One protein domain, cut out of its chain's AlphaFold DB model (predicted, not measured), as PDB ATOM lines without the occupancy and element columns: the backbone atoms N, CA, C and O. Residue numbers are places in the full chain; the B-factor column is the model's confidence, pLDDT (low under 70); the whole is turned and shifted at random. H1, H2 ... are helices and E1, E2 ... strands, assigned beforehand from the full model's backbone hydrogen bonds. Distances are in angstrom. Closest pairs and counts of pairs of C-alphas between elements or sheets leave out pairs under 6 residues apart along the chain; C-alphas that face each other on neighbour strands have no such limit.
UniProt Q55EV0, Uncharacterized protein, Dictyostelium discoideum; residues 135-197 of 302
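This is residues 135 to 197 of the 302 residues of an uncharacterized protein of Dictyostelium discoideum (UniProt Q55EV0). The model is a rod of two halves set end to end: a two-stranded hairpin, E1 and E2, makes one end, and a second two-stranded hairpin, E3 and E4, with the helix H1 packed on it, makes the other. The first seven printed residues, 135 to 141, fold back alongside the first hairpin, and the named strands of the two halves stay apart from each other. The printed part has 63 residues with one named helix and four named strands, in the order E1, E2, H1, E3, E4; each strand pair is an antiparallel sheet of two. The class is mixed, helices and strands, though under half of the printed residues are in named elements. The whole is loose, with a radius of gyration of the C-alphas of 13.8 A and spans of 48 by 21 by 17 A.

The printed part begins at Cys 135 with residues outside any named element. E1 holds residues 142 to 147, 14.9 A from first to last C-alpha, and its C-alpha 142 is at (78.689, 101.420, 31.863). E2 holds residues 152 to 157 and is 16.5 A long. H1, residues 167 to 175, measures 12.0 A and begins with C-alpha 167 at (68.640, 101.266, 41.372). E3 holds residues 182 to 186, 13.2 A. E4 holds residues 193 to 197, 13.0 A, and ends with C-alpha 197 at (55.886, 90.580, 21.602).

E1 and E2 form a hairpin, antiparallel with 155 degrees between their directions. N 145 and O 154 are 2.9 A apart and N 154 and O 145 are 2.8 A apart, both within hydrogen-bond range. E1 is apart from H1, and both E1 and E2 are apart from E3 and E4. In H1 every O i to N i+4 pair is within hydrogen-bond range. H1 and E3 have 5 pairs of C-alphas within 8 A, the closest being those of Leu 173 and Cys 186 at 5.6 A. H1 and E4 have 3 such pairs, the closest being the C-alphas of Cys 172 and Cys 193 at 6.5 A. E3 and E4 form the second hairpin, antiparallel at 154 degrees, with N 183 and O 196 within hydrogen-bond range at 2.9 A and N 194 and O 185 also at 2.9 A.

The two C-alphas farthest apart are those of Tyr 149 and Lys 180, at 48.0 A. The printed part has no cut. The link from E1 to E2 is tight, the other three are short, and no link is long. The mean pLDDT of the printed part is 92.1, and no printed residue is under 70.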
ATOM      1  N   CYS A 135      82.472 112.613  31.146       91.36
ATOM      2  CA  CYS A 135      82.044 111.527  30.266       91.36
ATOM      3  C   CYS A 135      80.909 110.684  30.838       91.36
ATOM      4  O   CYS A 135      80.531 109.697  30.208       91.36
ATOM      5  N   SER A 136      80.376 111.052  32.003       90.76
ATOM      6  CA  SER A 136      79.361 110.231  32.630       90.76
ATOM      7  C   SER A 136      78.011 110.367  31.949       90.76
ATOM      8  O   SER A 136      77.459 111.461  31.824       90.76
ATOM      9  N   ASP A 137      77.462 109.231  31.536       91.05
ATOM     10  CA  ASP A 137      76.092 109.107  31.045       91.05
ATOM     11  C   ASP A 137      75.095 108.818  32.186       91.05
ATOM     12  O   ASP A 137      73.893 108.691  31.948       91.05
ATOM     13  N   ASN A 138      75.579 108.787  33.437       91.00
ATOM     14  CA  ASN A 138      74.843 108.395  34.642       91.00
ATOM     15  C   ASN A 138      74.235 106.986  34.558       91.00
ATOM     16  O   ASN A 138      73.297 106.671  35.299       91.00
ATOM     17  N   ASN A 139      74.748 106.134  33.671       93.76
ATOM     18  CA  ASN A 139      74.372 104.741  33.602       93.76
ATOM     19  C   ASN A 139      75.359 103.933  34.455       93.76
ATOM     20  O   ASN A 139      76.507 103.752  34.064       93.76
ATOM     21  N   PRO A 140      74.953 103.388  35.617       93.08
ATOM     22  CA  PRO A 140      75.866 102.584  36.416       93.08
ATOM     23  C   PRO A 140      76.351 101.356  35.644       93.08
ATOM     24  O   PRO A 140      77.430 100.861  35.930       93.08
ATOM     25  N   CYS A 141      75.582 100.864  34.667       95.70
ATOM     26  CA  CYS A 141      75.905  99.683  33.874       95.70
ATOM     27  C   CYS A 141      77.074  99.876  32.908       95.70
ATOM     28  O   CYS A 141      77.548  98.882  32.355       95.70
ATOM     29  N   THR A 142      77.554 101.105  32.723       95.18
ATOM     30  CA  THR A 142      78.689 101.420  31.863       95.18
ATOM     31  C   THR A 142      79.903 101.866  32.664       95.18
ATOM     32  O   THR A 142      79.814 102.411  33.761       95.18
ATOM     33  N   THR A 143      81.078 101.607  32.100       92.59
ATOM     34  CA  THR A 143      82.309 102.284  32.500       92.59
ATOM     35  C   THR A 143      82.534 103.445  31.544       92.59
ATOM     36  O   THR A 143      82.639 103.240  30.330       92.59
ATOM     37  N   ASP A 144      82.642 104.642  32.107       91.04
ATOM     38  CA  ASP A 144      82.764 105.890  31.360       91.04
ATOM     39  C   ASP A 144      84.241 106.247  31.194       91.04
ATOM     40  O   ASP A 144      84.991 106.330  32.170       91.04
ATOM     41  N   PHE A 145      84.684 106.464  29.959       89.28
ATOM     42  CA  PHE A 145      86.056 106.871  29.685       89.28
ATOM     43  C   PHE A 145      86.135 107.921  28.590       89.28
ATOM     44  O   PHE A 145      85.341 107.964  27.654       89.28
ATOM     45  N   TYR A 146      87.151 108.769  28.694       88.44
ATOM     46  CA  TYR A 146      87.524 109.681  27.629       88.44
ATOM     47  C   TYR A 146      88.631 109.043  26.796       88.44
ATOM     48  O   TYR A 146      89.644 108.619  27.349       88.44
ATOM     49  N   SER A 147      88.465 108.979  25.474       87.41
ATOM     50  CA  SER A 147      89.551 108.626  24.560       87.41
ATOM     51  C   SER A 147      90.285 109.898  24.131       87.41
ATOM     52  O   SER A 147      89.731 110.658  23.331       87.41
ATOM     53  N   PRO A 148      91.535 110.137  24.581       82.59
ATOM     54  CA  PRO A 148      92.298 111.302  24.136       82.59
ATOM     55  C   PRO A 148      92.575 111.250  22.635       82.59
ATOM     56  O   PRO A 148      92.510 112.269  21.957       82.59
ATOM     57  N   TYR A 149      92.809 110.041  22.114       85.15
ATOM     58  CA  TYR A 149      93.113 109.808  20.707       85.15
ATOM     59  C   TYR A 149      91.965 110.223  19.780       85.15
ATOM     60  O   TYR A 149      92.199 110.861  18.757       85.15
ATOM     61  N   TYR A 150      90.724 109.881  20.139       88.50
ATOM     62  CA  TYR A 150      89.548 110.224  19.333       88.50
ATOM     63  C   TYR A 150      88.884 111.542  19.754       88.50
ATOM     64  O   TYR A 150      88.063 112.070  19.010       88.50
ATOM     65  N   GLY A 151      89.218 112.082  20.928       86.85
ATOM     66  CA  GLY A 151      88.603 113.293  21.469       86.85
ATOM     67  C   GLY A 151      87.128 113.122  21.843       86.85
ATOM     68  O   GLY A 151      86.363 114.080  21.750       86.85
ATOM     69  N   ILE A 152      86.714 111.907  22.218       90.76
ATOM     70  CA  ILE A 152      85.316 111.563  22.514       90.76
ATOM     71  C   ILE A 152      85.191 110.826  23.846       90.76
ATOM     72  O   ILE A 152      86.113 110.129  24.279       90.76
ATOM     73  N   CYS A 153      84.019 110.950  24.462       92.95
ATOM     74  CA  CYS A 153      83.595 110.075  25.544       92.95
ATOM     75  C   CYS A 153      83.070 108.760  24.974       92.95
ATOM     76  O   CYS A 153      82.405 108.740  23.936       92.95
ATOM     77  N   ILE A 154      83.393 107.669  25.651       93.18
ATOM     78  CA  ILE A 154      82.951 106.328  25.313       93.18
ATOM     79  C   ILE A 154      82.441 105.690  26.606       93.18
ATOM     80  O   ILE A 154      83.126 105.693  27.627       93.18
ATOM     81  N   ASN A 155      81.231 105.146  26.545       93.25
ATOM     82  CA  ASN A 155      80.574 104.446  27.641       93.25
ATOM     83  C   ASN A 155      80.405 102.997  27.185       93.25
ATOM     84  O   ASN A 155      79.768 102.753  26.159       93.25
ATOM     85  N   ILE A 156      81.014 102.037  27.879       94.33
ATOM     86  CA  ILE A 156      80.937 100.610  27.510       94.33
ATOM     87  C   ILE A 156      80.267  99.840  28.633       94.33
ATOM     88  O   ILE A 156      80.659 100.008  29.788       94.33
ATOM     89  N   VAL A 157      79.312  98.963  28.298       96.10
ATOM     90  CA  VAL A 157      78.701  98.047  29.273       96.10
ATOM     91  C   VAL A 157      79.777  97.274  30.031       96.10
ATOM     92  O   VAL A 157      80.610  96.584  29.443       96.10
ATOM     93  N   ASN A 158      79.733  97.359  31.355       93.11
ATOM     94  CA  ASN A 158      80.627  96.629  32.231       93.11
ATOM     95  C   ASN A 158      80.001  95.285  32.623       93.11
ATOM     96  O   ASN A 158      79.154  95.214  33.514       93.11
ATOM     97  N   GLU A 159      80.444  94.209  31.975       91.67
ATOM     98  CA  GLU A 159      79.947  92.852  32.241       91.67
ATOM     99  C   GLU A 159      80.362  92.297  33.615       91.67
ATOM    100  O   GLU A 159      79.739  91.360  34.111       91.67
ATOM    101  N   TRP A 160      81.383  92.871  34.262       90.99
ATOM    102  CA  TRP A 160      81.808  92.466  35.609       90.99
ATOM    103  C   TRP A 160      81.001  93.129  36.718       90.99
ATOM    104  O   TRP A 160      81.057  92.697  37.872       90.99
ATOM    105  N   MET A 161      80.263  94.186  36.396       87.65
ATOM    106  CA  MET A 161      79.429  94.859  37.368       87.65
ATOM    107  C   MET A 161      78.045  94.206  37.409       87.65
ATOM    108  O   MET A 161      77.423  93.938  36.382       87.65
ATOM    109  N   ASN A 162      77.511  93.998  38.616       92.45
ATOM    110  CA  ASN A 162      76.137  93.538  38.796       92.45
ATOM    111  C   ASN A 162      75.137  94.685  38.543       92.45
ATOM    112  O   ASN A 162      74.501  95.203  39.460       92.45
ATOM    113  N   CYS A 163      75.039  95.082  37.273       93.59
ATOM    114  CA  CYS A 163      74.125  96.097  36.749       93.59
ATOM    115  C   CYS A 163      72.676  95.826  37.170       93.59
ATOM    116  O   CYS A 163      71.952  96.751  37.530       93.59
ATOM    117  N   GLU A 164      72.282  94.554  37.217       92.44
ATOM    118  CA  GLU A 164      70.927  94.139  37.567       92.44
ATOM    119  C   GLU A 164      70.539  94.531  38.996       92.44
ATOM    120  O   GLU A 164      69.376  94.815  39.242       92.44
ATOM    121  N   ASN A 165      71.490  94.671  39.921       93.79
ATOM    122  CA  ASN A 165      71.209  95.116  41.290       93.79
ATOM    123  C   ASN A 165      71.181  96.645  41.463       93.79
ATOM    124  O   ASN A 165      70.920  97.131  42.565       93.79
ATOM    125  N   THR A 166      71.469  97.415  40.413       94.67
ATOM    126  CA  THR A 166      71.498  98.881  40.497       94.67
ATOM    127  C   THR A 166      70.088  99.460  40.563       94.67
ATOM    128  O   THR A 166      69.127  98.904  40.021       94.67
ATOM    129  N   THR A 167      69.947 100.609  41.225       95.62
ATOM    130  CA  THR A 167      68.640 101.266  41.372       95.62
ATOM    131  C   THR A 167      68.104 101.720  40.016       95.62
ATOM    132  O   THR A 167      66.905 101.650  39.760       95.62
ATOM    133  N   GLU A 168      68.988 102.177  39.139       94.65
ATOM    134  CA  GLU A 168      68.706 102.688  37.805       94.65
ATOM    135  C   GLU A 168      68.198 101.568  36.893       94.65
ATOM    136  O   GLU A 168      67.141 101.715  36.275       94.65
ATOM    137  N   TYR A 169      68.872 100.414  36.887       94.45
ATOM    138  CA  TYR A 169      68.427  99.250  36.123       94.45
ATOM    139  C   TYR A 169      67.091  98.704  36.640       94.45
ATOM    140  O   TYR A 169      66.182  98.428  35.857       94.45
ATOM    141  N   GLN A 170      66.911  98.625  37.962       93.82
ATOM    142  CA  GLN A 170      65.644  98.194  38.563       93.82
ATOM    143  C   GLN A 170      64.497  99.174  38.278       93.82
ATOM    144  O   GLN A 170      63.370  98.754  38.013       93.82
ATOM    145  N   LYS A 171      64.765 100.487  38.267       94.26
ATOM    146  CA  LYS A 171      63.791 101.502  37.834       94.26
ATOM    147  C   LYS A 171      63.419 101.331  36.365       94.26
ATOM    148  O   LYS A 171      62.240 101.428  36.041       94.26
ATOM    149  N   CYS A 172      64.394 101.059  35.501       93.83
ATOM    150  CA  CYS A 172      64.159 100.786  34.088       93.83
ATOM    151  C   CYS A 172      63.270  99.548  33.897       93.83
ATOM    152  O   CYS A 172      62.232  99.643  33.247       93.83
ATOM    153  N   LEU A 173      63.603  98.424  34.545       90.85
ATOM    154  CA  LEU A 173      62.783  97.208  34.520       90.85
ATOM    155  C   LEU A 173      61.370  97.444  35.055       90.85
ATOM    156  O   LEU A 173      60.406  96.965  34.477       90.85
ATOM    157  N   LYS A 174      61.223  98.207  36.139       90.73
ATOM    158  CA  LYS A 174      59.902  98.530  36.686       90.73
ATOM    159  C   LYS A 174      59.094  99.450  35.765       90.73
ATOM    160  O   LYS A 174      57.871  99.370  35.749       90.73
ATOM    161  N   GLY A 175      59.764 100.341  35.036       90.85
ATOM    162  CA  GLY A 175      59.148 101.203  34.025       90.85
ATOM    163  C   GLY A 175      58.764 100.453  32.748       90.85
ATOM    164  O   GLY A 175      57.914 100.924  31.993       90.85
ATOM    165  N   CYS A 176      59.352  99.279  32.516       89.20
ATOM    166  CA  CYS A 176      58.907  98.361  31.486       89.20
ATOM    167  C   CYS A 176      57.585  97.706  31.898       89.20
ATOM    168  O   CYS A 176      57.561  96.728  32.641       89.20
ATOM    169  N   ASN A 177      56.471  98.219  31.382       85.24
ATOM    170  CA  ASN A 177      55.185  97.543  31.512       85.24
ATOM    171  C   ASN A 177      55.222  96.242  30.701       85.24
ATOM    172  O   ASN A 177      55.256  96.288  29.471       85.24
ATOM    173  N   THR A 178      55.232  95.102  31.383       90.33
ATOM    174  CA  THR A 178      55.047  93.780  30.778       90.33
ATOM    175  C   THR A 178      53.647  93.264  31.068       90.33
ATOM    176  O   THR A 178      52.991  93.666  32.030       90.33
ATOM    177  N   ASN A 179      53.179  92.367  30.215       92.25
ATOM    178  CA  ASN A 179      51.940  91.626  30.407       92.25
ATOM    179  C   ASN A 179      52.112  90.221  29.812       92.25
ATOM    180  O   ASN A 179      53.222  89.833  29.449       92.25
ATOM    181  N   LYS A 180      51.046  89.427  29.686       94.27
ATOM    182  CA  LYS A 180      51.192  88.055  29.168       94.27
ATOM    183  C   LYS A 180      51.576  87.964  27.682       94.27
ATOM    184  O   LYS A 180      51.932  86.878  27.221       94.27
ATOM    185  N   CYS A 181      51.531  89.086  26.969       94.54
ATOM    186  CA  CYS A 181      51.829  89.225  25.546       94.54
ATOM    187  C   CYS A 181      53.115  89.987  25.257       94.54
ATOM    188  O   CYS A 181      53.571  90.005  24.116       94.54
ATOM    189  N   THR A 182      53.695  90.633  26.264       93.16
ATOM    190  CA  THR A 182      54.869  91.481  26.102       93.16
ATOM    191  C   THR A 182      55.890  91.145  27.167       93.16
ATOM    192  O   THR A 182      55.644  91.273  28.366       93.16
ATOM    193  N   ASN A 183      57.065  90.733  26.711       90.89
ATOM    194  CA  ASN A 183      58.246  90.688  27.549       90.89
ATOM    195  C   ASN A 183      58.986  92.012  27.408       90.89
ATOM    196  O   ASN A 183      58.847  92.727  26.413       90.89
ATOM    197  N   ALA A 184      59.797  92.336  28.403       91.33
ATOM    198  CA  ALA A 184      60.654  93.496  28.326       91.33
ATOM    199  C   ALA A 184      61.994  93.218  28.985       91.33
ATOM    200  O   ALA A 184      62.078  92.524  29.998       91.33
ATOM    201  N   VAL A 185      63.031  93.797  28.400       91.58
ATOM    202  CA  VAL A 185      64.385  93.792  28.940       91.58
ATOM    203  C   VAL A 185      64.856  95.235  28.993       91.58
ATOM    204  O   VAL A 185      64.589  96.021  28.083       91.58
ATOM    205  N   CYS A 186      65.555  95.595  30.065       94.24
ATOM    206  CA  CYS A 186      66.262  96.862  30.097       94.24
ATOM    207  C   CYS A 186      67.613  96.707  29.391       94.24
ATOM    208  O   CYS A 186      68.433  95.869  29.786       94.24
ATOM    209  N   ASP A 187      67.842  97.510  28.355       94.92
ATOM    210  CA  ASP A 187      69.111  97.573  27.638       94.92
ATOM    211  C   ASP A 187      70.207  98.145  28.550       94.92
ATOM    212  O   ASP A 187      70.097  99.269  29.042       94.92
ATOM    213  N   LYS A 188      71.272  97.371  28.794       94.80
ATOM    214  CA  LYS A 188      72.339  97.742  29.741       94.80
ATOM    215  C   LYS A 188      73.172  98.940  29.272       94.80
ATOM    216  O   LYS A 188      73.773  99.606  30.106       94.80
ATOM    217  N   GLN A 189      73.209  99.233  27.972       94.79
ATOM    218  CA  GLN A 189      73.985 100.344  27.416       94.79
ATOM    219  C   GLN A 189      73.230 101.672  27.523       94.79
ATOM    220  O   GLN A 189      73.834 102.712  27.757       94.79
ATOM    221  N   THR A 190      71.916 101.647  27.326       94.13
ATOM    222  CA  THR A 190      71.093 102.858  27.194       94.13
ATOM    223  C   THR A 190      70.121 103.077  28.349       94.13
ATOM    224  O   THR A 190      69.505 104.140  28.412       94.13
ATOM    225  N   LEU A 191      69.945 102.082  29.229       94.25
ATOM    226  CA  LEU A 191      68.891 102.018  30.251       94.25
ATOM    227  C   LEU A 191      67.488 102.286  29.695       94.25
ATOM    228  O   LEU A 191      66.631 102.878  30.355       94.25
ATOM    229  N   LYS A 192      67.248 101.851  28.456       94.78
ATOM    230  CA  LYS A 192      65.946 101.947  27.801       94.78
ATOM    231  C   LYS A 192      65.258 100.597  27.789       94.78
ATOM    232  O   LYS A 192      65.881  99.550  27.633       94.78
ATOM    233  N   CYS A 193      63.941 100.650  27.926       94.41
ATOM    234  CA  CYS A 193      63.100  99.477  27.820       94.41
ATOM    235  C   CYS A 193      63.033  98.994  26.368       94.41
ATOM    236  O   CYS A 193      62.616  99.752  25.488       94.41
ATOM    237  N   ILE A 194      63.391  97.737  26.127       94.57
ATOM    238  CA  ILE A 194      63.156  97.045  24.861       94.57
ATOM    239  C   ILE A 194      62.035  96.041  25.101       94.57
ATOM    240  O   ILE A 194      62.190  95.118  25.900       94.57
ATOM    241  N   GLN A 195      60.907  96.229  24.417       91.92
ATOM    242  CA  GLN A 195      59.794  95.285  24.453       91.92
ATOM    243  C   GLN A 195      59.894  94.281  23.310       91.92
ATOM    244  O   GLN A 195      60.280  94.625  22.192       91.92
ATOM    245  N   SER A 196      59.490  93.049  23.589       92.68
ATOM    246  CA  SER A 196      59.257  92.024  22.584       92.68
ATOM    247  C   SER A 196      57.852  91.463  22.748       92.68
ATOM    248  O   SER A 196      57.357  91.283  23.863       92.68
ATOM    249  N   TYR A 197      57.198  91.206  21.621       92.57
ATOM    250  CA  TYR A 197      55.886  90.580  21.602       92.57
ATOM    251  C   TYR A 197      56.049  89.067  21.645       92.57
ATOM    252  O   TYR A 197      56.923  88.504  20.981       92.57
TER     253      TYR A 197